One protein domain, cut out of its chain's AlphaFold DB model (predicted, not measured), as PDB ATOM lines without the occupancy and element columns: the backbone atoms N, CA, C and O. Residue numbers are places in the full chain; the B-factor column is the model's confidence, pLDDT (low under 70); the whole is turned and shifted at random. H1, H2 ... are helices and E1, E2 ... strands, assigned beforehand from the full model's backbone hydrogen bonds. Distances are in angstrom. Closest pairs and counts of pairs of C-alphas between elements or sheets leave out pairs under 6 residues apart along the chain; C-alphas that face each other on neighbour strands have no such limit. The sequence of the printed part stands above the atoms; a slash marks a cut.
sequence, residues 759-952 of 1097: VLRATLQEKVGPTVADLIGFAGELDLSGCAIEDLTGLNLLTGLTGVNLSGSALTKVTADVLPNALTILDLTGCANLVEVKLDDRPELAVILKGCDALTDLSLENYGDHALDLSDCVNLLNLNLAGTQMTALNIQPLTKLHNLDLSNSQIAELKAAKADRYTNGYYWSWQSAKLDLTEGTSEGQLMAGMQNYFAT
ATOM      1  N   VAL A 759       1.705   4.753 -39.330       95.25
ATOM      2  CA  VAL A 759       2.199   6.067 -38.891       95.25
ATOM      3  C   VAL A 759       3.037   6.696 -39.997       95.25
ATOM      4  O   VAL A 759       2.784   7.845 -40.364       95.25
ATOM      5  N   LEU A 760       3.977   5.947 -40.577       95.12
ATOM      6  CA  LEU A 760       4.776   6.380 -41.721       95.12
ATOM      7  C   LEU A 760       3.873   6.703 -42.911       95.12
ATOM      8  O   LEU A 760       3.955   7.802 -43.456       95.12
ATOM      9  N   ARG A 761       2.950   5.797 -43.257       95.12
ATOM     10  CA  ARG A 761       2.008   5.983 -44.365       95.12
ATOM     11  C   ARG A 761       1.174   7.248 -44.196       95.12
ATOM     12  O   ARG A 761       1.138   8.067 -45.107       95.12
ATOM     13  N   ALA A 762       0.540   7.445 -43.038       93.94
ATOM     14  CA  ALA A 762      -0.267   8.641 -42.793       93.94
ATOM     15  C   ALA A 762       0.573   9.930 -42.834       93.94
ATOM     16  O   ALA A 762       0.131  10.940 -43.379       93.94
ATOM     17  N   THR A 763       1.796   9.886 -42.297       94.00
ATOM     18  CA  THR A 763       2.695  11.049 -42.250       94.00
ATOM     19  C   THR A 763       3.206  11.427 -43.640       94.00
ATOM     20  O   THR A 763       3.264  12.611 -43.969       94.00
ATOM     21  N   LEU A 764       3.526  10.443 -44.484       94.88
ATOM     22  CA  LEU A 764       3.883  10.672 -45.884       94.88
ATOM     23  C   LEU A 764       2.685  11.197 -46.684       94.88
ATOM     24  O   LEU A 764       2.835  12.158 -47.437       94.88
ATOM     25  N   GLN A 765       1.481  10.662 -46.460       94.44
ATOM     26  CA  GLN A 765       0.270  11.143 -47.138       94.44
ATOM     27  C   GLN A 765      -0.030  12.608 -46.800       94.44
ATOM     28  O   GLN A 765      -0.546  13.342 -47.641       94.44
ATOM     29  N   GLU A 766       0.309  13.043 -45.584       94.19
ATOM     30  CA  GLU A 766       0.176  14.433 -45.145       94.19
ATOM     31  C   GLU A 766       1.296  15.342 -45.678       94.19
ATOM     32  O   GLU A 766       1.016  16.450 -46.138       94.19
ATOM     33  N   LYS A 767       2.562  14.913 -45.578       93.00
ATOM     34  CA  LYS A 767       3.736  15.770 -45.835       93.00
ATOM     35  C   LYS A 767       4.233  15.751 -47.278       93.00
ATOM     36  O   LYS A 767       4.870  16.714 -47.694       93.00
ATOM     37  N   VAL A 768       3.983  14.665 -48.001       93.25
ATOM     38  CA  VAL A 768       4.476  14.432 -49.363       93.25
ATOM     39  C   VAL A 768       3.311  14.454 -50.350       93.25
ATOM     40  O   VAL A 768       3.325  15.229 -51.298       93.25
ATOM     41  N   GLY A 769       2.263  13.680 -50.067       92.00
ATOM     42  CA  GLY A 769       1.057  13.569 -50.890       92.00
ATOM     43  C   GLY A 769       0.577  12.118 -50.970       92.00
ATOM     44  O   GLY A 769       1.317  11.222 -50.564       92.00
ATOM     45  N   PRO A 770      -0.671  11.852 -51.396       90.94
ATOM     46  CA  PRO A 770      -1.279  10.526 -51.291       90.94
ATOM     47  C   PRO A 770      -0.959   9.562 -52.440       90.94
ATOM     48  O   PRO A 770      -1.342   8.394 -52.349       90.94
ATOM     49  N   THR A 771      -0.322  10.022 -53.518       88.50
ATOM     50  CA  THR A 771      -0.079   9.221 -54.728       88.50
ATOM     51  C   THR A 771       1.367   8.758 -54.853       88.50
ATOM     52  O   THR A 771       2.271   9.319 -54.236       88.50
ATOM     53  N   VAL A 772       1.606   7.716 -55.651       82.06
ATOM     54  CA  VAL A 772       2.968   7.230 -55.926       82.06
ATOM     55  C   VAL A 772       3.804   8.301 -56.644       82.06
ATOM     56  O   VAL A 772       4.983   8.463 -56.334       82.06
ATOM     57  N   ALA A 773       3.190   9.098 -57.526       80.75
ATOM     58  CA  ALA A 773       3.819  10.257 -58.158       80.75
ATOM     59  C   ALA A 773       4.303  11.294 -57.135       80.75
ATOM     60  O   ALA A 773       5.374  11.870 -57.325       80.75
ATOM     61  N   ASP A 774       3.558  11.509 -56.045       86.75
ATOM     62  CA  ASP A 774       3.978  12.418 -54.975       86.75
ATOM     63  C   ASP A 774       5.233  11.894 -54.259       86.75
ATOM     64  O   ASP A 774       6.133  12.675 -53.957       86.75
ATOM     65  N   LEU A 775       5.324  10.576 -54.022       86.94
ATOM     66  CA  LEU A 775       6.499   9.952 -53.402       86.94
ATOM     67  C   LEU A 775       7.742  10.094 -54.285       86.94
ATOM     68  O   LEU A 775       8.758  10.612 -53.828       86.94
ATOM     69  N   ILE A 776       7.651   9.677 -55.552       79.56
ATOM     70  CA  ILE A 776       8.784   9.691 -56.493       79.56
ATOM     71  C   ILE A 776       9.187  11.130 -56.846       79.56
ATOM     72  O   ILE A 776      10.366  11.424 -57.031       79.56
ATOM     73  N   GLY A 777       8.218  12.046 -56.921       79.50
ATOM     74  CA  GLY A 777       8.452  13.464 -57.192       79.50
ATOM     75  C   GLY A 777       9.006  14.255 -56.003       79.50
ATOM     76  O   GLY A 777       9.370  15.421 -56.171       79.50
ATOM     77  N   PHE A 778       9.070  13.664 -54.806       87.44
ATOM     78  CA  PHE A 778       9.589  14.340 -53.623       87.44
ATOM     79  C   PHE A 778      11.111  14.498 -53.695       87.44
ATOM     80  O   PHE A 778      11.849  13.522 -53.821       87.44
ATOM     81  N   ALA A 779      11.586  15.735 -53.530       89.25
ATOM     82  CA  ALA A 779      13.004  16.051 -53.444       89.25
ATOM     83  C   ALA A 779      13.303  16.951 -52.239       89.25
ATOM     84  O   ALA A 779      12.648  17.979 -52.047       89.25
ATOM     85  N   GLY A 780      14.324  16.594 -51.459       91.88
ATOM     86  CA  GLY A 780      14.795  17.373 -50.309       91.88
ATOM     87  C   GLY A 780      14.792  16.600 -48.991       91.88
ATOM     88  O   GLY A 780      14.876  15.376 -48.979       91.88
ATOM     89  N   GLU A 781      14.733  17.322 -47.870       95.06
ATOM     90  CA  GLU A 781      14.767  16.745 -46.521       95.06
ATOM     91  C   GLU A 781      13.359  16.528 -45.948       95.06
ATOM     92  O   GLU A 781      12.459  17.347 -46.152       95.06
ATOM     93  N   LEU A 782      13.179  15.457 -45.172       95.88
ATOM     94  CA  LEU A 782      11.910  15.090 -44.552       95.88
ATOM     95  C   LEU A 782      12.035  14.973 -43.029       95.88
ATOM     96  O   LEU A 782      12.803  14.173 -42.498       95.88
ATOM     97  N   ASP A 783      11.219  15.748 -42.314       95.75
ATOM     98  CA  ASP A 783      11.125  15.684 -40.855       95.75
ATOM     99  C   ASP A 783       9.981  14.765 -40.409       95.75
ATOM    100  O   ASP A 783       8.799  15.125 -40.518       95.75
ATOM    101  N   LEU A 784      10.359  13.592 -39.895       95.50
ATOM    102  CA  LEU A 784       9.503  12.562 -39.304       95.50
ATOM    103  C   LEU A 784       9.720  12.444 -37.782       95.50
ATOM    104  O   LEU A 784       9.320  11.454 -37.167       95.50
ATOM    105  N   SER A 785      10.345  13.444 -37.152       94.38
ATOM    106  CA  SER A 785      10.652  13.396 -35.723       94.38
ATOM    107  C   SER A 785       9.395  13.300 -34.850       94.38
ATOM    108  O   SER A 785       8.337  13.858 -35.147       94.38
ATOM    109  N   GLY A 786       9.501  12.553 -33.751       89.38
ATOM    110  CA  GLY A 786       8.416  12.313 -32.798       89.38
ATOM    111  C   GLY A 786       7.307  11.381 -33.299       89.38
ATOM    112  O   GLY A 786       6.344  11.151 -32.564       89.38
ATOM    113  N   CYS A 787       7.425  10.837 -34.513       92.75
ATOM    114  CA  CYS A 787       6.509   9.832 -35.038       92.75
ATOM    115  C   CYS A 787       6.938   8.446 -34.544       92.75
ATOM    116  O   CYS A 787       8.086   8.057 -34.722       92.75
ATOM    117  N   ALA A 788       6.022   7.689 -33.938       92.88
ATOM    118  CA  ALA A 788       6.284   6.329 -33.460       92.88
ATOM    119  C   ALA A 788       6.286   5.319 -34.624       92.88
ATOM    120  O   ALA A 788       5.411   4.461 -34.689       92.88
ATOM    121  N   ILE A 789       7.218   5.481 -35.567       96.31
ATOM    122  CA  ILE A 789       7.364   4.620 -36.747       96.31
ATOM    123  C   ILE A 789       8.103   3.341 -36.331       96.31
ATOM    124  O   ILE A 789       9.140   3.405 -35.669       96.31
ATOM    125  N   GLU A 790       7.569   2.183 -36.696       94.31
ATOM    126  CA  GLU A 790       8.141   0.869 -36.379       94.31
ATOM    127  C   GLU A 790       8.794   0.220 -37.608       94.31
ATOM    128  O   GLU A 790       9.755  -0.534 -37.452       94.31
ATOM    129  N   ASP A 791       8.322   0.556 -38.813       92.12
ATOM    130  CA  ASP A 791       8.794  -0.003 -40.083       92.12
ATOM    131  C   ASP A 791       8.990   1.099 -41.148       92.12
ATOM    132  O   ASP A 791       8.125   1.948 -41.364       92.12
ATOM    133  N   LEU A 792      10.165   1.099 -41.792       93.75
ATOM    134  CA  LEU A 792      10.564   2.063 -42.831       93.75
ATOM    135  C   LEU A 792      10.263   1.583 -44.258       93.75
ATOM    136  O   LEU A 792      10.592   2.284 -45.216       93.75
ATOM    137  N   THR A 793       9.657   0.407 -44.419       88.19
ATOM    138  CA  THR A 793       9.289  -0.143 -45.726       88.19
ATOM    139  C   THR A 793       8.504   0.884 -46.547       88.19
ATOM    140  O   THR A 793       7.485   1.418 -46.107       88.19
ATOM    141  N   GLY A 794       9.013   1.177 -47.748       85.38
ATOM    142  CA  GLY A 794       8.456   2.164 -48.676       85.38
ATOM    143  C   GLY A 794       9.077   3.565 -48.597       85.38
ATOM    144  O   GLY A 794       8.796   4.392 -49.463       85.38
ATOM    145  N   LEU A 795       9.960   3.855 -47.631       90.00
ATOM    146  CA  LEU A 795      10.675   5.140 -47.579       90.00
ATOM    147  C   LEU A 795      11.680   5.302 -48.739       90.00
ATOM    148  O   LEU A 795      11.929   6.413 -49.201       90.00
ATOM    149  N   ASN A 796      12.207   4.196 -49.262       86.12
ATOM    150  CA  ASN A 796      13.060   4.158 -50.455       86.12
ATOM    151  C   ASN A 796      12.358   4.597 -51.755       86.12
ATOM    152  O   ASN A 796      13.044   4.875 -52.737       86.12
ATOM    153  N   LEU A 797      11.024   4.707 -51.766       83.06
ATOM    154  CA  LEU A 797      10.256   5.207 -52.915       83.06
ATOM    155  C   LEU A 797      10.437   6.711 -53.142       83.06
ATOM    156  O   LEU A 797      10.178   7.199 -54.240       83.06
ATOM    157  N   LEU A 798      10.903   7.441 -52.124       88.88
ATOM    158  CA  LEU A 798      11.247   8.851 -52.236       88.88
ATOM    159  C   LEU A 798      12.672   8.979 -52.785       88.88
ATOM    160  O   LEU A 798      13.621   9.249 -52.049       88.88
ATOM    161  N   THR A 799      12.836   8.751 -54.086       81.94
ATOM    162  CA  THR A 799      14.155   8.686 -54.742       81.94
ATOM    163  C   THR A 799      14.944   9.997 -54.657       81.94
ATOM    164  O   THR A 799      16.173   9.963 -54.654       81.94
ATOM    165  N   GLY A 800      14.263  11.143 -54.529       83.25
ATOM    166  CA  GLY A 800      14.868  12.462 -54.318       83.25
ATOM    167  C   GLY A 800      15.088  12.861 -52.850       83.25
ATOM    168  O   GLY A 800      15.484  14.000 -52.588       83.25
ATOM    169  N   LEU A 801      14.819  11.980 -51.879       92.44
ATOM    170  CA  LEU A 801      15.016  12.260 -50.452       92.44
ATOM    171  C   LEU A 801      16.512  12.348 -50.119       92.44
ATOM    172  O   LEU A 801      17.232  11.352 -50.163       92.44
ATOM    173  N   THR A 802      16.967  13.541 -49.737       92.19
ATOM    174  CA  THR A 802      18.376  13.816 -49.412       92.19
ATOM    175  C   THR A 802      18.655  13.781 -47.915       92.19
ATOM    176  O   THR A 802      19.795  13.585 -47.513       92.19
ATOM    177  N   GLY A 803      17.640  13.926 -47.062       96.19
ATOM    178  CA  GLY A 803      17.816  13.835 -45.613       96.19
ATOM    179  C   GLY A 803      16.551  13.428 -44.885       96.19
ATOM    180  O   GLY A 803      15.461  13.831 -45.283       96.19
ATOM    181  N   VAL A 804      16.670  12.649 -43.811       97.12
ATOM    182  CA  VAL A 804      15.509  12.237 -43.014       97.12
ATOM    183  C   VAL A 804      15.783  12.320 -41.519       97.12
ATOM    184  O   VAL A 804      16.786  11.811 -41.016       97.12
ATOM    185  N   ASN A 805      14.864  12.967 -40.800       97.06
ATOM    186  CA  ASN A 805      14.878  13.026 -39.346       97.06
ATOM    187  C   ASN A 805      13.857  12.048 -38.764       97.06
ATOM    188  O   ASN A 805      12.659  12.300 -38.827       97.06
ATOM    189  N   LEU A 806      14.340  10.958 -38.176       96.94
ATOM    190  CA  LEU A 806      13.566   9.904 -37.515       96.94
ATOM    191  C   LEU A 806      13.714   9.969 -35.986       96.94
ATOM    192  O   LEU A 806      13.504   8.974 -35.291       96.94
ATOM    193  N   SER A 807      14.080  11.132 -35.442       95.88
ATOM    194  CA  SER A 807      14.317  11.290 -34.007       95.88
ATOM    195  C   SER A 807      13.111  10.859 -33.167       95.88
ATOM    196  O   SER A 807      11.990  11.315 -33.394       95.88
ATOM    197  N   GLY A 808      13.343  10.041 -32.139       93.69
ATOM    198  CA  GLY A 808      12.311   9.562 -31.215       93.69
ATOM    199  C   GLY A 808      11.381   8.488 -31.785       93.69
ATOM    200  O   GLY A 808      10.317   8.256 -31.210       93.69
ATOM    201  N   SER A 809      11.761   7.859 -32.897       94.75
ATOM    202  CA  SER A 809      10.986   6.792 -33.524       94.75
ATOM    203  C   SER A 809      11.001   5.480 -32.720       94.75
ATOM    204  O   SER A 809      11.841   5.275 -31.838       94.75
ATOM    205  N   ALA A 810      10.059   4.580 -33.016       94.50
ATOM    206  CA  ALA A 810       9.896   3.286 -32.347       94.50
ATOM    207  C   ALA A 810      10.678   2.141 -33.028       94.50
ATOM    208  O   ALA A 810      10.504   0.979 -32.658       94.50
ATOM    209  N   LEU A 811      11.557   2.480 -33.977       96.19
ATOM    210  CA  LEU A 811      12.378   1.557 -34.761       96.19
ATOM    211  C   LEU A 811      13.208   0.626 -33.877       96.19
ATOM    212  O   LEU A 811      13.843   1.060 -32.917       96.19
ATOM    213  N   THR A 812      13.253  -0.646 -34.265       95.19
ATOM    214  CA  THR A 812      14.137  -1.658 -33.666       95.19
ATOM    215  C   THR A 812      15.322  -1.998 -34.565       95.19
ATOM    216  O   THR A 812      16.377  -2.382 -34.059       95.19
ATOM    217  N   LYS A 813      15.175  -1.806 -35.880       94.81
ATOM    218  CA  LYS A 813      16.179  -2.113 -36.900       94.81
ATOM    219  C   LYS A 813      16.131  -1.094 -38.040       94.81
ATOM    220  O   LYS A 813      15.048  -0.665 -38.429       94.81
ATOM    221  N   VAL A 814      17.292  -0.741 -38.588       95.56
ATOM    222  CA  VAL A 814      17.417   0.058 -39.819       95.56
ATOM    223  C   VAL A 814      18.434  -0.591 -40.753       95.56
ATOM    224  O   VAL A 814      19.567  -0.858 -40.350       95.56
ATOM    225  N   THR A 815      18.037  -0.821 -42.001       91.81
ATOM    226  CA  THR A 815      18.868  -1.423 -43.051       91.81
ATOM    227  C   THR A 815      18.890  -0.553 -44.307       91.81
ATOM    228  O   THR A 815      18.020   0.295 -44.510       91.81
ATOM    229  N   ALA A 816      19.908  -0.721 -45.149       85.56
ATOM    230  CA  ALA A 816      20.100   0.127 -46.326       85.56
ATOM    231  C   ALA A 816      19.005  -0.030 -47.400       85.56
ATOM    232  O   ALA A 816      18.756   0.913 -48.141       85.56
ATOM    233  N   ASP A 817      18.347  -1.186 -47.499       80.31
ATOM    234  CA  ASP A 817      17.358  -1.505 -48.541       80.31
ATOM    235  C   ASP A 817      16.052  -0.703 -48.424       80.31
ATOM    236  O   ASP A 817      15.384  -0.445 -49.429       80.31
ATOM    237  N   VAL A 818      15.717  -0.246 -47.215       86.19
ATOM    238  CA  VAL A 818      14.537   0.594 -46.948       86.19
ATOM    239  C   VAL A 818      14.826   2.094 -47.064       86.19
ATOM    240  O   VAL A 818      13.912   2.902 -46.920       86.19
ATOM    241  N   LEU A 819      16.071   2.486 -47.360       89.62
ATOM    242  CA  LEU A 819      16.487   3.884 -47.496       89.62
ATOM    243  C   LEU A 819      16.873   4.229 -48.944       89.62
ATOM    244  O   LEU A 819      17.561   3.446 -49.604       89.62
ATOM    245  N   PRO A 820      16.513   5.424 -49.443       87.06
ATOM    246  CA  PRO A 820      16.873   5.838 -50.796       87.06
ATOM    247  C   PRO A 820      18.388   6.038 -50.953       87.06
ATOM    248  O   PRO A 820      19.098   6.370 -50.000       87.06
ATOM    249  N   ASN A 821      18.906   5.838 -52.170       82.62
ATOM    250  CA  ASN A 821      20.342   5.950 -52.466       82.62
ATOM    251  C   ASN A 821      20.880   7.386 -52.361       82.62
ATOM    252  O   ASN A 821      22.034   7.570 -51.989       82.62
ATOM    253  N   ALA A 822      20.042   8.394 -52.625       83.81
ATOM    254  CA  ALA A 822      20.414   9.813 -52.588       83.81
ATOM    255  C   ALA A 822      20.502  10.417 -51.169       83.81
ATOM    256  O   ALA A 822      20.803  11.604 -51.026       83.81
ATOM    257  N   LEU A 823      20.217   9.631 -50.126       93.19
ATOM    258  CA  LEU A 823      20.187  10.098 -48.745       93.19
ATOM    259  C   LEU A 823      21.605  10.428 -48.248       93.19
ATOM    260  O   LEU A 823      22.473   9.559 -48.235       93.19
ATOM    261  N   THR A 824      21.818  11.660 -47.785       94.56
ATOM    262  CA  THR A 824      23.101  12.146 -47.248       94.56
ATOM    263  C   THR A 824      23.068  12.402 -45.743       94.56
ATOM    264  O   THR A 824      24.116  12.545 -45.115       94.56
ATOM    265  N   ILE A 825      21.886  12.424 -45.118       96.62
ATOM    266  CA  ILE A 825      21.753  12.534 -43.661       96.62
ATOM    267  C   ILE A 825      20.601  11.687 -43.107       96.62
ATOM    268  O   ILE A 825      19.476  11.720 -43.607       96.62
ATOM    269  N   LEU A 826      20.888  10.953 -42.031       97.62
ATOM    270  CA  LEU A 826      19.942  10.125 -41.287       97.62
ATOM    271  C   LEU A 826      20.051  10.433 -39.789       97.62
ATOM    272  O   LEU A 826      21.031  10.066 -39.137       97.62
ATOM    273  N   ASP A 827      19.034  11.097 -39.235       97.69
ATOM    274  CA  ASP A 827      18.968  11.401 -37.803       97.69
ATOM    275  C   ASP A 827      18.092  10.389 -37.055       97.69
ATOM    276  O   ASP A 827      16.878  10.350 -37.241       97.69
ATOM    277  N   LEU A 828      18.711   9.572 -36.202       97.19
ATOM    278  CA  LEU A 828      18.060   8.556 -35.366       97.19
ATOM    279  C   LEU A 828      18.063   8.958 -33.883       97.19
ATOM    280  O   LEU A 828      17.930   8.104 -33.005       97.19
ATOM    281  N   THR A 829      18.236  10.247 -33.573       96.38
ATOM    282  CA  THR A 829      18.375  10.722 -32.194       96.38
ATOM    283  C   THR A 829      17.201  10.281 -31.312       96.38
ATOM    284  O   THR A 829      16.043  10.601 -31.561       96.38
ATOM    285  N   GLY A 830      17.486   9.589 -30.210       93.62
ATOM    286  CA  GLY A 830      16.489   9.188 -29.218       93.62
ATOM    287  C   GLY A 830      15.602   8.008 -29.627       93.62
ATOM    288  O   GLY A 830      14.576   7.792 -28.980       93.62
ATOM    289  N   CYS A 831      15.973   7.241 -30.656       95.62
ATOM    290  CA  CYS A 831      15.342   5.961 -30.991       95.62
ATOM    291  C   CYS A 831      15.679   4.897 -29.929       95.62
ATOM    292  O   CYS A 831      16.548   4.048 -30.112       95.62
ATOM    293  N   ALA A 832      14.998   4.957 -28.783       90.69
ATOM    294  CA  ALA A 832      15.327   4.176 -27.585       90.69
ATOM    295  C   ALA A 832      15.138   2.651 -27.731       90.69
ATOM    296  O   ALA A 832      15.641   1.897 -26.904       90.69
ATOM    297  N   ASN A 833      14.410   2.196 -28.756       94.81
ATOM    298  CA  ASN A 833      14.200   0.772 -29.041       94.81
ATOM    299  C   ASN A 833      15.160   0.224 -30.107       94.81
ATOM    300  O   ASN A 833      15.083  -0.963 -30.416       94.81
ATOM    301  N   LEU A 834      16.029   1.063 -30.681       97.12
ATOM    302  CA  LEU A 834      16.868   0.700 -31.818       97.12
ATOM    303  C   LEU A 834      17.981  -0.251 -31.377       97.12
ATOM    304  O   LEU A 834      18.839   0.130 -30.586       97.12
ATOM    305  N   VAL A 835      17.956  -1.479 -31.892       96.75
ATOM    306  CA  VAL A 835      18.891  -2.562 -31.552       96.75
ATOM    307  C   VAL A 835      19.936  -2.762 -32.652       96.75
ATOM    308  O   VAL A 835      21.098  -3.023 -32.340       96.75
ATOM    309  N   GLU A 836      19.550  -2.591 -33.920       96.62
ATOM    310  CA  GLU A 836      20.402  -2.880 -35.080       96.62
ATOM    311  C   GLU A 836      20.379  -1.752 -36.125       96.62
ATOM    312  O   GLU A 836      19.317  -1.287 -36.537       96.62
ATOM    313  N   VAL A 837      21.558  -1.345 -36.600       97.56
ATOM    314  CA  VAL A 837      21.735  -0.460 -37.761       97.56
ATOM    315  C   VAL A 837      22.775  -1.069 -38.697       97.56
ATOM    316  O   VAL A 837      23.920  -1.273 -38.298       97.56
ATOM    317  N   LYS A 838      22.390  -1.334 -39.949       95.69
ATOM    318  CA  LYS A 838      23.271  -1.876 -40.993       95.69
ATOM    319  C   LYS A 838      23.161  -1.045 -42.273       95.69
ATOM    320  O   LYS A 838      22.210  -1.202 -43.037       95.69
ATOM    321  N   LEU A 839      24.125  -0.151 -42.485       96.00
ATOM    322  CA  LEU A 839      24.158   0.825 -43.580       96.00
ATOM    323  C   LEU A 839      25.520   0.807 -44.287       96.00
ATOM    324  O   LEU A 839      26.180   1.836 -44.428       96.00
ATOM    325  N   ASP A 840      25.936  -0.388 -44.686       93.75
ATOM    326  CA  ASP A 840      27.178  -0.629 -45.417       93.75
ATOM    327  C   ASP A 840      27.142   0.040 -46.809       93.75
ATOM    328  O   ASP A 840      26.071   0.218 -47.394       93.75
ATOM    329  N   ASP A 841      28.310   0.436 -47.323       93.25
ATOM    330  CA  ASP A 841      28.515   1.045 -48.648       93.25
ATOM    331  C   ASP A 841      27.774   2.375 -48.874       93.25
ATOM    332  O   ASP A 841      27.382   2.726 -49.990       93.25
ATOM    333  N   ARG A 842      27.608   3.165 -47.805       92.25
ATOM    334  CA  ARG A 842      26.990   4.501 -47.844       92.25
ATOM    335  C   ARG A 842      27.994   5.607 -47.464       92.25
ATOM    336  O   ARG A 842      27.859   6.206 -46.397       92.25
ATOM    337  N   PRO A 843      29.002   5.914 -48.306       92.75
ATOM    338  CA  PRO A 843      30.065   6.856 -47.950       92.75
ATOM    339  C   PRO A 843      29.590   8.307 -47.793       92.75
ATOM    340  O   PRO A 843      30.196   9.044 -47.030       92.75
ATOM    341  N   GLU A 844      28.511   8.706 -48.472       93.44
ATOM    342  CA  GLU A 844      27.959  10.073 -48.438       93.44
ATOM    343  C   GLU A 844      26.888  10.279 -47.343       93.44
ATOM    344  O   GLU A 844      26.343  11.375 -47.206       93.44
ATOM    345  N   LEU A 845      26.527   9.222 -46.599       95.88
ATOM    346  CA  LEU A 845      25.440   9.248 -45.618       95.88
ATOM    347  C   LEU A 845      25.975   9.528 -44.214       95.88
ATOM    348  O   LEU A 845      26.577   8.662 -43.594       95.88
ATOM    349  N   ALA A 846      25.678  10.697 -43.653       96.31
ATOM    350  CA  ALA A 846      25.956  11.000 -42.254       96.31
ATOM    351  C   ALA A 846      24.871  10.417 -41.326       96.31
ATOM    352  O   ALA A 846      23.688  10.727 -41.477       96.31
ATOM    353  N   VAL A 847      25.269   9.623 -40.323       97.12
ATOM    354  CA  VAL A 847      24.340   8.965 -39.380       97.12
ATOM    355  C   VAL A 847      24.467   9.549 -37.967       97.12
ATOM    356  O   VAL A 847      25.558   9.599 -37.397       97.12
ATOM    357  N   ILE A 848      23.345   9.957 -37.362       97.25
ATOM    358  CA  ILE A 848      23.287  10.510 -35.996       97.25
ATOM    359  C   ILE A 848      22.588   9.513 -35.061       97.25
ATOM    360  O   ILE A 848      21.411   9.220 -35.236       97.25
ATOM    361  N   LEU A 849      23.298   9.016 -34.037       96.44
ATOM    362  CA  LEU A 849      22.843   7.939 -33.126       96.44
ATOM    363  C   LEU A 849      22.721   8.380 -31.657       96.44
ATOM    364  O   LEU A 849      22.836   7.582 -30.721       96.44
ATOM    365  N   LYS A 850      22.536   9.677 -31.417       94.19
ATOM    366  CA  LYS A 850      22.522  10.224 -30.059       94.19
ATOM    367  C   LYS A 850      21.348   9.660 -29.251       94.19
ATOM    368  O   LYS A 850      20.210   9.710 -29.699       94.19
ATOM    369  N   GLY A 851      21.589   9.185 -28.031       92.62
ATOM    370  CA  GLY A 851      20.547   8.593 -27.185       92.62
ATOM    371  C   GLY A 851      20.022   7.212 -27.619       92.62
ATOM    372  O   GLY A 851      18.984   6.803 -27.106       92.62
ATOM    373  N   CYS A 852      20.706   6.499 -28.523       95.38
ATOM    374  CA  CYS A 852      20.371   5.123 -28.924       95.38
ATOM    375  C   CYS A 852      21.063   4.090 -28.014       95.38
ATOM    376  O   CYS A 852      21.945   3.346 -28.442       95.38
ATOM    377  N   ASP A 853      20.712   4.059 -26.728       92.94
ATOM    378  CA  ASP A 853      21.390   3.209 -25.744       92.94
ATOM    379  C   ASP A 853      21.061   1.713 -25.880       92.94
ATOM    380  O   ASP A 853      21.860   0.893 -25.434       92.94
ATOM    381  N   ALA A 854      19.947   1.338 -26.515       95.88
ATOM    382  CA  ALA A 854      19.590  -0.055 -26.809       95.88
ATOM    383  C   ALA A 854      20.398  -0.694 -27.958       95.88
ATOM    384  O   ALA A 854      20.338  -1.914 -28.116       95.88
ATOM    385  N   LEU A 855      21.170   0.098 -28.713       97.44
ATOM    386  CA  LEU A 855      21.886  -0.358 -29.905       97.44
ATOM    387  C   LEU A 855      22.960  -1.388 -29.536       97.44
ATOM    388  O   LEU A 855      23.881  -1.091 -28.768       97.44
ATOM    389  N   THR A 856      22.851  -2.595 -30.091       96.81
ATOM    390  CA  THR A 856      23.827  -3.680 -29.912       96.81
ATOM    391  C   THR A 856      24.645  -3.945 -31.166       96.81
ATOM    392  O   THR A 856      25.781  -4.405 -31.048       96.81
ATOM    393  N   ASP A 857      24.113  -3.623 -32.342       96.75
ATOM    394  CA  ASP A 857      24.699  -3.961 -33.635       96.75
ATOM    395  C   ASP A 857      24.748  -2.728 -34.541       96.75
ATOM    396  O   ASP A 857      23.712  -2.174 -34.900       96.75
ATOM    397  N   LEU A 858      25.958  -2.299 -34.906       97.81
ATOM    398  CA  LEU A 858      26.198  -1.200 -35.837       97.81
ATOM    399  C   LEU A 858      27.193  -1.634 -36.915       97.81
ATOM    400  O   LEU A 858      28.347  -1.936 -36.607       97.81
ATOM    401  N   SER A 859      26.757  -1.618 -38.171       97.06
ATOM    402  CA  SER A 859      27.602  -1.846 -39.344       97.06
ATOM    403  C   SER A 859      27.494  -0.665 -40.299       97.06
ATOM    404  O   SER A 859      26.394  -0.333 -40.745       97.06
ATOM    405  N   LEU A 860      28.631  -0.015 -40.543       97.31
ATOM    406  CA  LEU A 860      28.824   1.065 -41.508       97.31
ATOM    407  C   LEU A 860      30.124   0.777 -42.285       97.31
ATOM    408  O   LEU A 860      31.107   1.516 -42.195       97.31
ATOM    409  N   GLU A 861      30.179  -0.357 -42.982       96.31
ATOM    410  CA  GLU A 861      31.311  -0.682 -43.855       96.31
ATOM    411  C   GLU A 861      31.430   0.349 -44.992       96.31
ATOM    412  O   GLU A 861      30.430   0.843 -45.507       96.31
ATOM    413  N   ASN A 862      32.660   0.727 -45.349       94.69
ATOM    414  CA  ASN A 862      32.978   1.764 -46.336       94.69
ATOM    415  C   ASN A 862      32.337   3.142 -46.047       94.69
ATOM    416  O   ASN A 862      32.090   3.934 -46.958       94.69
ATOM    417  N   TYR A 863      32.104   3.464 -44.770       96.50
ATOM    418  CA  TYR A 863      31.584   4.764 -44.332       96.50
ATOM    419  C   TYR A 863      32.536   5.929 -44.646       96.50
ATOM    420  O   TYR A 863      33.755   5.783 -44.540       96.50
ATOM    421  N   GLY A 864      32.001   7.107 -44.976       93.56
ATOM    422  CA  GLY A 864      32.786   8.293 -45.333       93.56
ATOM    423  C   GLY A 864      33.586   8.913 -44.183       93.56
ATOM    424  O   GLY A 864      33.885   8.281 -43.170       93.56
ATOM    425  N   ASP A 865      33.960  10.183 -44.340       94.50
ATOM    426  CA  ASP A 865      34.736  10.949 -43.351       94.50
ATOM    427  C   ASP A 865      33.854  11.708 -42.337       94.50
ATOM    428  O   ASP A 865      34.330  12.562 -41.582       94.50
ATOM    429  N   HIS A 866      32.562  11.376 -42.289       94.69
ATOM    430  CA  HIS A 866      31.582  12.008 -41.417       94.69
ATOM    431  C   HIS A 866      31.840  11.721 -39.930       94.69
ATOM    432  O   HIS A 866      32.301  10.650 -39.532       94.69
ATOM    433  N   ALA A 867      31.483  12.675 -39.068       90.38
ATOM    434  CA  ALA A 867      31.577  12.487 -37.625       90.38
ATOM    435  C   ALA A 867      30.551  11.450 -37.137       90.38
ATOM    436  O   ALA A 867      29.366  11.560 -37.443       90.38
ATOM    437  N   LEU A 868      30.998  10.496 -36.317       95.69
ATOM    438  CA  LEU A 868      30.153   9.476 -35.694       95.69
ATOM    439  C   LEU A 868      30.329   9.523 -34.171       95.69
ATOM    440  O   LEU A 868      31.393   9.195 -33.640       95.69
ATOM    441  N   ASP A 869      29.287   9.956 -33.457       94.94
ATOM    442  CA  ASP A 869      29.269   9.994 -31.992       94.94
ATOM    443  C   ASP A 869      28.542   8.767 -31.429       94.94
ATOM    444  O   ASP A 869      27.320   8.658 -31.509       94.94
ATOM    445  N   LEU A 870      29.312   7.856 -30.829       96.12
ATOM    446  CA  LEU A 870      28.814   6.627 -30.205       96.12
ATOM    447  C   LEU A 870      28.735   6.728 -28.674       96.12
ATOM    448  O   LEU A 870      28.610   5.713 -27.992       96.12
ATOM    449  N   SER A 871      28.849   7.930 -28.097       93.38
ATOM    450  CA  SER A 871      29.002   8.090 -26.644       93.38
ATOM    451  C   SER A 871      27.822   7.577 -25.813       93.38
ATOM    452  O   SER A 871      28.044   7.079 -24.705       93.38
ATOM    453  N   ASP A 872      26.610   7.626 -26.368       93.62
ATOM    454  CA  ASP A 872      25.383   7.120 -25.743       93.62
ATOM    455  C   ASP A 872      25.082   5.642 -26.087       93.62
ATOM    456  O   ASP A 872      24.275   5.011 -25.408       93.62
ATOM    457  N   CYS A 873      25.764   5.047 -27.078       95.31
ATOM    458  CA  CYS A 873      25.555   3.665 -27.555       95.31
ATOM    459  C   CYS A 873      26.240   2.619 -26.648       95.31
ATOM    460  O   CYS A 873      26.943   1.717 -27.097       95.31
ATOM    461  N   VAL A 874      26.092   2.746 -25.328       93.69
ATOM    462  CA  VAL A 874      26.891   2.015 -24.323       93.69
ATOM    463  C   VAL A 874      26.683   0.494 -24.304       93.69
ATOM    464  O   VAL A 874      27.467  -0.224 -23.674       93.69
ATOM    465  N   ASN A 875      25.627  -0.006 -24.954       95.88
ATOM    466  CA  ASN A 875      25.325  -1.434 -25.047       95.88
ATOM    467  C   ASN A 875      25.853  -2.106 -26.321       95.88
ATOM    468  O   ASN A 875      25.628  -3.305 -26.479       95.88
ATOM    469  N   LEU A 876      26.599  -1.381 -27.161       97.06
ATOM    470  CA  LEU A 876      27.105  -1.897 -28.427       97.06
ATOM    471  C   LEU A 876      27.982  -3.143 -28.227       97.06
ATOM    472  O   LEU A 876      28.953  -3.133 -27.463       97.06
ATOM    473  N   LEU A 877      27.612  -4.217 -28.923       95.62
ATOM    474  CA  LEU A 877      28.303  -5.502 -28.943       95.62
ATOM    475  C   LEU A 877      29.093  -5.665 -30.239       95.62
ATOM    476  O   LEU A 877      30.231  -6.116 -30.190       95.62
ATOM    477  N   ASN A 878      28.520  -5.285 -31.379       95.56
ATOM    478  CA  ASN A 878      29.122  -5.479 -32.692       95.56
ATOM    479  C   ASN A 878      29.264  -4.125 -33.386       95.56
ATOM    480  O   ASN A 878      28.268  -3.437 -33.598       95.56
ATOM    481  N   LEU A 879      30.503  -3.748 -33.704       97.69
ATOM    482  CA  LEU A 879      30.831  -2.523 -34.427       97.69
ATOM    483  C   LEU A 879      31.684  -2.860 -35.652       97.69
ATOM    484  O   LEU A 879      32.836  -3.262 -35.496       97.69
ATOM    485  N   ASN A 880      31.130  -2.666 -36.846       97.06
ATOM    486  CA  ASN A 880      31.852  -2.775 -38.110       97.06
ATOM    487  C   ASN A 880      31.993  -1.389 -38.752       97.06
ATOM    488  O   ASN A 880      30.999  -0.737 -39.066       97.06
ATOM    489  N   LEU A 881      33.238  -0.950 -38.913       97.56
ATOM    490  CA  LEU A 881      33.650   0.277 -39.594       97.56
ATOM    491  C   LEU A 881      34.791  -0.024 -40.582       97.56
ATOM    492  O   LEU A 881      35.670   0.815 -40.800       97.56
ATOM    493  N   ALA A 882      34.833  -1.235 -41.144       96.25
ATOM    494  CA  ALA A 882      35.838  -1.594 -42.134       96.25
ATOM    495  C   ALA A 882      35.795  -0.628 -43.335       96.25
ATOM    496  O   ALA A 882      34.735  -0.148 -43.724       96.25
ATOM    497  N   GLY A 883      36.958  -0.264 -43.878       95.94
ATOM    498  CA  GLY A 883      37.082   0.631 -45.037       95.94
ATOM    499  C   GLY A 883      36.711   2.101 -44.794       95.94
ATOM    500  O   GLY A 883      36.796   2.906 -45.726       95.94
ATOM    501  N   THR A 884      36.333   2.493 -43.567       96.62
ATOM    502  CA  THR A 884      35.877   3.869 -43.317       96.62
ATOM    503  C   THR A 884      36.956   4.926 -43.585       96.62
ATOM    504  O   THR A 884      38.140   4.718 -43.300       96.62
ATOM    505  N   GLN A 885      36.540   6.097 -44.078       95.75
ATOM    506  CA  GLN A 885      37.395   7.273 -44.264       95.75
ATOM    507  C   GLN A 885      37.505   8.152 -43.003       95.75
ATOM    508  O   GLN A 885      38.262   9.127 -42.995       95.75
ATOM    509  N   MET A 886      36.815   7.800 -41.913       95.25
ATOM    510  CA  MET A 886      36.976   8.454 -40.614       95.25
ATOM    511  C   MET A 886      38.423   8.377 -40.112       95.25
ATOM    512  O   MET A 886      39.074   7.339 -40.195       95.25
ATOM    513  N   THR A 887      38.910   9.463 -39.508       93.81
ATOM    514  CA  THR A 887      40.290   9.547 -38.989       93.81
ATOM    515  C   THR A 887      40.404   9.337 -37.479       93.81
ATOM    516  O   THR A 887      41.489   9.022 -36.989       93.81
ATOM    517  N   ALA A 888      39.301   9.467 -36.739       94.12
ATOM    518  CA  ALA A 888      39.275   9.308 -35.291       94.12
ATOM    519  C   ALA A 888      38.008   8.583 -34.827       94.12
ATOM    520  O   ALA A 888      36.924   8.819 -35.359       94.12
ATOM    521  N   LEU A 889      38.134   7.745 -33.796       96.50
ATOM    522  CA  LEU A 889      37.020   7.012 -33.195       96.50
ATOM    523  C   LEU A 889      37.133   6.996 -31.665       96.50
ATOM    524  O   LEU A 889      38.210   6.798 -31.101       96.50
ATOM    525  N   ASN A 890      36.006   7.166 -30.970       95.88
ATOM    526  CA  ASN A 890      35.938   7.089 -29.511       95.88
ATOM    527  C   ASN A 890      35.123   5.874 -29.054       95.88
ATOM    528  O   ASN A 890      33.900   5.934 -28.965       95.88
ATOM    529  N   ILE A 891      35.822   4.802 -28.688       96.25
ATOM    530  CA  ILE A 891      35.240   3.569 -28.143       96.25
ATOM    531  C   ILE A 891      35.284   3.504 -26.609       96.25
ATOM    532  O   ILE A 891      34.828   2.530 -26.020       96.25
ATOM    533  N   GLN A 892      35.799   4.534 -25.923       95.38
ATOM    534  CA  GLN A 892      35.912   4.563 -24.457       95.38
ATOM    535  C   GLN A 892      34.621   4.190 -23.683       95.38
ATOM    536  O   GLN A 892      34.745   3.523 -22.650       95.38
ATOM    537  N   PRO A 893      33.403   4.593 -24.104       94.56
ATOM    538  CA  PRO A 893      32.171   4.183 -23.426       94.56
ATOM    539  C   PRO A 893      31.697   2.762 -23.793       94.56
ATOM    540  O   PRO A 893      30.910   2.177 -23.048       94.56
ATOM    541  N   LEU A 894      32.214   2.165 -24.872       96.38
ATOM    542  CA  LEU A 894      31.741   0.916 -25.484       96.38
ATOM    543  C   LEU A 894      32.380  -0.334 -24.852       96.38
ATOM    544  O   LEU A 894      32.947  -1.197 -25.513       96.38
ATOM    545  N   THR A 895      32.321  -0.449 -23.526       94.38
ATOM    546  CA  THR A 895      33.017  -1.535 -22.794       94.38
ATOM    547  C   THR A 895      32.416  -2.937 -22.980       94.38
ATOM    548  O   THR A 895      32.991  -3.910 -22.497       94.38
ATOM    549  N   LYS A 896      31.272  -3.057 -23.670       96.00
ATOM    550  CA  LYS A 896      30.618  -4.341 -23.972       96.00
ATOM    551  C   LYS A 896      31.009  -4.942 -25.325       96.00
ATOM    552  O   LYS A 896      30.587  -6.068 -25.591       96.00
ATOM    553  N   LEU A 897      31.822  -4.237 -26.122       96.31
ATOM    554  CA  LEU A 897      32.226  -4.675 -27.457       96.31
ATOM    555  C   LEU A 897      32.700  -6.130 -27.453       96.31
ATOM    556  O   LEU A 897      33.617  -6.518 -26.725       96.31
ATOM    557  N   HIS A 898      32.027  -6.903 -28.287       94.94
ATOM    558  CA  HIS A 898      32.236  -8.310 -28.549       94.94
ATOM    559  C   HIS A 898      32.966  -8.479 -29.881       94.94
ATOM    560  O   HIS A 898      34.052  -9.055 -29.909       94.94
ATOM    561  N   ASN A 899      32.461  -7.839 -30.940       95.00
ATOM    562  CA  ASN A 899      33.116  -7.760 -32.241       95.00
ATOM    563  C   ASN A 899      33.432  -6.306 -32.616       95.00
ATOM    564  O   ASN A 899      32.581  -5.425 -32.472       95.00
ATOM    565  N   LEU A 900      34.657  -6.057 -33.082       97.00
ATOM    566  CA  LEU A 900      35.126  -4.742 -33.525       97.00
ATOM    567  C   LEU A 900      35.966  -4.882 -34.796       97.00
ATOM    568  O   LEU A 900      37.108  -5.336 -34.727       97.00
ATOM    569  N   ASP A 901      35.437  -4.442 -35.932       96.81
ATOM    570  CA  ASP A 901      36.163  -4.430 -37.201       96.81
ATOM    571  C   ASP A 901      36.457  -2.994 -37.645       96.81
ATOM    572  O   ASP A 901      35.549  -2.196 -37.866       96.81
ATOM    573  N   LEU A 902      37.744  -2.665 -37.730       96.44
ATOM    574  CA  LEU A 902      38.293  -1.397 -38.214       96.44
ATOM    575  C   LEU A 902      39.240  -1.633 -39.403       96.44
ATOM    576  O   LEU A 902      40.094  -0.787 -39.692       96.44
ATOM    577  N   SER A 903      39.176  -2.803 -40.038       94.94
ATOM    578  CA  SER A 903      40.111  -3.185 -41.089       94.94
ATOM    579  C   SER A 903      40.069  -2.213 -42.270       94.94
ATOM    580  O   SER A 903      39.031  -1.652 -42.602       94.94
ATOM    581  N   ASN A 904      41.221  -1.949 -42.888       94.75
ATOM    582  CA  ASN A 904      41.374  -1.028 -44.026       94.75
ATOM    583  C   ASN A 904      40.874   0.418 -43.789       94.75
ATOM    584  O   ASN A 904      40.737   1.186 -44.741       94.75
ATOM    585  N   SER A 905      40.615   0.815 -42.539       95.19
ATOM    586  CA  SER A 905      40.118   2.153 -42.209       95.19
ATOM    587  C   SER A 905      41.216   3.224 -42.186       95.19
ATOM    588  O   SER A 905      42.401   2.950 -41.967       95.19
ATOM    589  N   GLN A 906      40.807   4.486 -42.341       94.50
ATOM    590  CA  GLN A 906      41.664   5.665 -42.174       94.50
ATOM    591  C   GLN A 906      41.828   6.107 -40.710       94.50
ATOM    592  O   GLN A 906      42.464   7.135 -40.453       94.50
ATOM    593  N   ILE A 907      41.305   5.337 -39.748       93.75
ATOM    594  CA  ILE A 907      41.328   5.692 -38.328       93.75
ATOM    595  C   ILE A 907      42.774   5.674 -37.829       93.75
ATOM    596  O   ILE A 907      43.432   4.633 -37.802       93.75
ATOM    597  N   ALA A 908      43.255   6.846 -37.426       91.12
ATOM    598  CA  ALA A 908      44.592   7.068 -36.888       91.12
ATOM    599  C   ALA A 908      44.574   7.401 -35.386       91.12
ATOM    600  O   ALA A 908      45.568   7.157 -34.709       91.12
ATOM    601  N   GLU A 909      43.457   7.918 -34.858       92.69
ATOM    602  CA  GLU A 909      43.270   8.217 -33.431       92.69
ATOM    603  C   GLU A 909      42.146   7.350 -32.841       92.69
ATOM    604  O   GLU A 909      40.981   7.479 -33.225       92.69
ATOM    605  N   LEU A 910      42.471   6.474 -31.881       94.25
ATOM    606  CA  LEU A 910      41.485   5.610 -31.222       94.25
ATOM    607  C   LEU A 910      41.446   5.881 -29.718       94.25
ATOM    608  O   LEU A 910      42.266   5.401 -28.932       94.25
ATOM    609  N   LYS A 911      40.414   6.603 -29.281       95.12
ATOM    610  CA  LYS A 911      40.182   6.871 -27.863       95.12
ATOM    611  C   LYS A 911      39.448   5.704 -27.212       95.12
ATOM    612  O   LYS A 911      38.275   5.460 -27.485       95.12
ATOM    613  N   ALA A 912      40.119   5.014 -26.295       94.19
ATOM    614  CA  ALA A 912      39.612   3.806 -25.653       94.19
ATOM    615  C   ALA A 912      39.741   3.834 -24.123       94.19
ATOM    616  O   ALA A 912      40.540   4.574 -23.547       94.19
ATOM    617  N   ALA A 913      38.958   2.991 -23.447       92.94
ATOM    618  CA  ALA A 913      39.215   2.633 -22.060       92.94
ATOM    619  C   ALA A 913      40.475   1.750 -21.957       92.94
ATOM    620  O   ALA A 913      41.006   1.269 -22.957       92.94
ATOM    621  N   LYS A 914      40.954   1.504 -20.734       91.38
ATOM    622  CA  LYS A 914      42.017   0.514 -20.510       91.38
ATOM    623  C   LYS A 914      41.554  -0.875 -20.966       91.38
ATOM    624  O   LYS A 914      40.387  -1.213 -20.790       91.38
ATOM    625  N   ALA A 915      42.478  -1.677 -21.493       89.94
ATOM    626  CA  ALA A 915      42.178  -2.997 -22.057       89.94
ATOM    627  C   ALA A 915      41.442  -3.946 -21.088       89.94
ATOM    628  O   ALA A 915      40.591  -4.718 -21.509       89.94
ATOM    629  N   ASP A 916      41.695  -3.839 -19.777       90.06
ATOM    630  CA  ASP A 916      41.024  -4.626 -18.729       90.06
ATOM    631  C   ASP A 916      39.513  -4.356 -18.604       90.06
ATOM    632  O   ASP A 916      38.806  -5.072 -17.893       90.06
ATOM    633  N   ARG A 917      39.004  -3.330 -19.291       94.56
ATOM    634  CA  ARG A 917      37.578  -3.006 -19.381       94.56
ATOM    635  C   ARG A 917      36.865  -3.738 -20.520       94.56
ATOM    636  O   ARG A 917      35.644  -3.814 -20.455       94.56
ATOM    637  N   TYR A 918      37.583  -4.276 -21.509       94.25
ATOM    638  CA  TYR A 918      37.018  -5.002 -22.655       94.25
ATOM    639  C   TYR A 918      37.118  -6.516 -22.435       94.25
ATOM    640  O   TYR A 918      37.925  -7.213 -23.040       94.25
ATOM    641  N   THR A 919      36.301  -7.044 -21.523       91.25
ATOM    642  CA  THR A 919      36.361  -8.462 -21.121       91.25
ATOM    643  C   THR A 919      35.510  -9.394 -21.987       91.25
ATOM    644  O   THR A 919      35.403 -10.575 -21.662       91.25
ATOM    645  N   ASN A 920      34.874  -8.869 -23.037       92.19
ATOM    646  CA  ASN A 920      33.889  -9.576 -23.860       92.19
ATOM    647  C   ASN A 920      34.351  -9.812 -25.311       92.19
ATOM    648  O   ASN A 920      33.532 -10.207 -26.128       92.19
ATOM    649  N   GLY A 921      35.614  -9.539 -25.653       91.88
ATOM    650  CA  GLY A 921      36.093  -9.627 -27.036       91.88
ATOM    651  C   GLY A 921      36.029 -11.046 -27.614       91.88
ATOM    652  O   GLY A 921      36.516 -11.994 -27.005       91.88
ATOM    653  N   TYR A 922      35.477 -11.177 -28.816       94.12
ATOM    654  CA  TYR A 922      35.428 -12.412 -29.597       94.12
ATOM    655  C   TYR A 922      36.196 -12.273 -30.910       94.12
ATOM    656  O   TYR A 922      37.097 -13.074 -31.170       94.12
ATOM    657  N   TYR A 923      35.941 -11.211 -31.681       94.00
ATOM    658  CA  TYR A 923      36.695 -10.902 -32.897       94.00
ATOM    659  C   TYR A 923      37.004  -9.417 -33.036       94.00
ATOM    660  O   TYR A 923      36.106  -8.588 -33.158       94.00
ATOM    661  N   TRP A 924      38.286  -9.069 -32.995       95.94
ATOM    662  CA  TRP A 924      38.755  -7.703 -33.208       95.94
ATOM    663  C   TRP A 924      39.702  -7.681 -34.410       95.94
ATOM    664  O   TRP A 924      40.672  -8.437 -34.440       95.94
ATOM    665  N   SER A 925      39.457  -6.813 -35.388       95.00
ATOM    666  CA  SER A 925      40.304  -6.683 -36.577       95.00
ATOM    667  C   SER A 925      40.683  -5.233 -36.824       95.00
ATOM    668  O   SER A 925      39.831  -4.386 -37.059       95.00
ATOM    669  N   TRP A 926      41.979  -4.942 -36.777       94.62
ATOM    670  CA  TRP A 926      42.591  -3.657 -37.136       94.62
ATOM    671  C   TRP A 926      43.557  -3.819 -38.315       94.62
ATOM    672  O   TRP A 926      44.512  -3.049 -38.477       94.62
ATOM    673  N   GLN A 927      43.360  -4.877 -39.102       92.94
ATOM    674  CA  GLN A 927      44.214  -5.199 -40.234       92.94
ATOM    675  C   GLN A 927      44.267  -4.018 -41.207       92.94
ATOM    676  O   GLN A 927      43.235  -3.462 -41.571       92.94
ATOM    677  N   SER A 928      45.466  -3.604 -41.608       92.44
ATOM    678  CA  SER A 928      45.674  -2.493 -42.550       92.44
ATOM    679  C   SER A 928      45.105  -1.122 -42.138       92.44
ATOM    680  O   SER A 928      45.093  -0.207 -42.960       92.44
ATOM    681  N   ALA A 929      44.673  -0.936 -40.885       92.25
ATOM    682  CA  ALA A 929      44.232   0.366 -40.378       92.25
ATOM    683  C   ALA A 929      45.406   1.358 -40.222       92.25
ATOM    684  O   ALA A 929      46.580   0.962 -40.172       92.25
ATOM    685  N   LYS A 930      45.102   2.657 -40.083       91.75
ATOM    686  CA  LYS A 930      46.099   3.735 -39.891       91.75
ATOM    687  C   LYS A 930      46.581   3.953 -38.451       91.75
ATOM    688  O   LYS A 930      47.310   4.912 -38.189       91.75
ATOM    689  N   LEU A 931      46.216   3.066 -37.530       90.81
ATOM    690  CA  LEU A 931      46.601   3.139 -36.120       90.81
ATOM    691  C   LEU A 931      48.125   2.999 -35.928       90.81
ATOM    692  O   LEU A 931      48.751   2.098 -36.491       90.81
ATOM    693  N   ASP A 932      48.714   3.842 -35.074       88.62
ATOM    694  CA  ASP A 932      50.106   3.695 -34.622       88.62
ATOM    695  C   ASP A 932      50.183   2.737 -33.427       88.62
ATOM    696  O   ASP A 932      49.871   3.094 -32.291       88.62
ATOM    697  N   LEU A 933      50.628   1.507 -33.683       90.12
ATOM    698  CA  LEU A 933      50.696   0.440 -32.680       90.12
ATOM    699  C   LEU A 933      52.013   0.411 -31.880       90.12
ATOM    700  O   LEU A 933      52.307  -0.589 -31.220       90.12
ATOM    701  N   THR A 934      52.825   1.472 -31.926       88.62
ATOM    702  CA  THR A 934      54.060   1.576 -31.132       88.62
ATOM    703  C   THR A 934      53.755   1.482 -29.627       88.62
ATOM    704  O   THR A 934      52.856   2.145 -29.132       88.62
ATOM    705  N   GLU A 935      54.537   0.717 -28.853       84.50
ATOM    706  CA  GLU A 935      54.285   0.407 -27.422       84.50
ATOM    707  C   GLU A 935      54.016   1.640 -26.520       84.50
ATOM    708  O   GLU A 935      53.371   1.536 -25.476       84.50
ATOM    709  N   GLY A 936      54.504   2.822 -26.912       82.31
ATOM    710  CA  GLY A 936      54.325   4.077 -26.178       82.31
ATOM    711  C   GLY A 936      53.020   4.840 -26.447       82.31
ATOM    712  O   GLY A 936      52.733   5.772 -25.694       82.31
ATOM    713  N   THR A 937      52.249   4.489 -27.480       89.31
ATOM    714  CA  THR A 937      50.980   5.153 -27.833       89.31
ATOM    715  C   THR A 937      49.803   4.562 -27.054       89.31
ATOM    716  O   THR A 937      49.907   3.492 -26.445       89.31
ATOM    717  N   SER A 938      48.665   5.261 -27.036       88.19
ATOM    718  CA  SER A 938      47.456   4.754 -26.364       88.19
ATOM    719  C   SER A 938      46.906   3.521 -27.091       88.19
ATOM    720  O   SER A 938      46.471   2.556 -26.464       88.19
ATOM    721  N   GLU A 939      47.003   3.538 -28.416       92.12
ATOM    722  CA  GLU A 939      46.647   2.487 -29.359       92.12
ATOM    723  C   GLU A 939      47.537   1.250 -29.171       92.12
ATOM    724  O   GLU A 939      47.022   0.138 -29.043       92.12
ATOM    725  N   GLY A 940      48.859   1.429 -29.054       90.25
ATOM    726  CA  GLY A 940      49.812   0.350 -28.777       90.25
ATOM    727  C   GLY A 940      49.615  -0.292 -27.398       90.25
ATOM    728  O   GLY A 940      49.694  -1.514 -27.263       90.25
ATOM    729  N   GLN A 941      49.275   0.499 -26.373       92.50
ATOM    730  CA  GLN A 941      48.925  -0.024 -25.044       92.50
ATOM    731  C   GLN A 941      47.616  -0.823 -25.050       92.50
ATOM    732  O   GLN A 941      47.524  -1.860 -24.384       92.50
ATOM    733  N   LEU A 942      46.604  -0.362 -25.792       94.12
ATOM    734  CA  LEU A 942      45.351  -1.093 -25.968       94.12
ATOM    735  C   LEU A 942      45.581  -2.402 -26.731       94.12
ATOM    736  O   LEU A 942      45.112  -3.446 -26.281       94.12
ATOM    737  N   MET A 943      46.354  -2.357 -27.822       93.62
ATOM    738  CA  MET A 943      46.757  -3.518 -28.620       93.62
ATOM    739  C   MET A 943      47.414  -4.588 -27.746       93.62
ATOM    740  O   MET A 943      46.938  -5.720 -27.705       93.62
ATOM    741  N   ALA A 944      48.435  -4.221 -26.964       92.31
ATOM    742  CA  ALA A 944      49.130  -5.158 -26.082       92.31
ATOM    743  C   ALA A 944      48.192  -5.785 -25.033       92.31
ATOM    744  O   ALA A 944      48.278  -6.979 -24.731       92.31
ATOM    745  N   GLY A 945      47.268  -4.992 -24.483       93.25
ATOM    746  CA  GLY A 945      46.287  -5.472 -23.516       93.25
ATOM    747  C   GLY A 945      45.257  -6.434 -24.118       93.25
ATOM    748  O   GLY A 945      44.984  -7.477 -23.520       93.25
ATOM    749  N   MET A 946      44.733  -6.129 -25.308       94.12
ATOM    750  CA  MET A 946      43.796  -7.004 -26.021       94.12
ATOM    751  C   MET A 946      44.479  -8.272 -26.531       94.12
ATOM    752  O   MET A 946      43.928  -9.359 -26.390       94.12
ATOM    753  N   GLN A 947      45.718  -8.172 -27.015       93.44
ATOM    754  CA  GLN A 947      46.528  -9.333 -27.375       93.44
ATOM    755  C   GLN A 947      46.698 -10.283 -26.181       93.44
ATOM    756  O   GLN A 947      46.520 -11.492 -26.320       93.44
ATOM    757  N   ASN A 948      46.986  -9.749 -24.989       92.81
ATOM    758  CA  ASN A 948      47.065 -10.558 -23.776       92.81
ATOM    759  C   ASN A 948      45.707 -11.168 -23.386       92.81
ATOM    760  O   ASN A 948      45.666 -12.325 -22.971       92.81
ATOM    761  N   TYR A 949      44.601 -10.430 -23.529       93.81
ATOM    762  CA  TYR A 949      43.256 -10.968 -23.308       93.81
ATOM    763  C   TYR A 949      42.981 -12.171 -24.224       93.81
ATOM    764  O   TYR A 949      42.733 -13.261 -23.717       93.81
ATOM    765  N   PHE A 950      43.142 -12.028 -25.542       93.00
ATOM    766  CA  PHE A 950      42.904 -13.117 -26.499       93.00
ATOM    767  C   PHE A 950      43.868 -14.303 -26.334       93.00
ATOM    768  O   PHE A 950      43.515 -15.431 -26.665       93.00
ATOM    769  N   ALA A 951      45.070 -14.079 -25.794       90.19
ATOM    770  CA  ALA A 951      46.027 -15.147 -25.501       90.19
ATOM    771  C   ALA A 951      45.730 -15.921 -24.202       90.19
ATOM    772  O   ALA A 951      46.257 -17.019 -24.019       90.19
ATOM    773  N   THR A 952      44.949 -15.350 -23.274       89.31
ATOM    774  CA  THR A 952      44.761 -15.906 -21.918       89.31
ATOM    775  C   THR A 952      43.312 -16.215 -21.552       89.31
ATOM    776  O   THR A 952      43.086 -17.008 -20.636       89.31
TER     777      THR A 952
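This is residues 759 to 952 of the 1097 residues of an uncharacterized protein of Firmicutes bacterium CAG:137_57_8 (UniProt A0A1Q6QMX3). With little regular structure, the chain winds in stacked turns into a solenoid: short parallel strands E3 E5 E7 E8 E10 E12 line one side, sheets E1 E2 E4 E6 and E9 E11 the other. H1 and H2 stand at one end, H3 at the other. The printed part's 194 residues, under half in three named helices and twelve named strands, H1 H2 E1 to E12 H3, are mixed in class. The rod is compact, radius of gyration of the C-alphas 18.4 A, spanning 61 by 26 by 19 A.

H1, residues 759 to 767, and H2, residues 772 to 776, are close but not clearly touching; their closest C-alphas, Leu 764 and Leu 775, are 8.0 A apart. E1, residues 779 to 783, and E2, residues 800 to 805, are parallel at 13 degrees, with N 782 and O 803 within hydrogen-bond range at 2.8 A. The closest C-alphas of E11, residues 909 to 911, and H3, residues 938 to 952, are Leu 910 and Glu 939, 6.3 A apart. In H1, H2 and H3 every O i to N i+4 pair is within range.

H1 begins at C-alpha (2.199, 6.067, -38.891). E2 is 15.0 A long. E3 is residues 813 to 815, E4 825 to 827, E5 836 to 838, E6 846 to 848, E7 857 to 859, E8 878 to 880, E9 888 to 890, E10 899 to 901, E12 923 to 925. H3, 21.3 A long, ends at (44.761, -15.906, -21.918).

The C-alphas farthest apart, Thr 771 and Gly 936, are 61.7 A apart. The links E1 to E2, E7 to E8, E11 to E12 and E12 to H3 are long. The printed part has no cut, and no printed residue is under 70 in pLDDT.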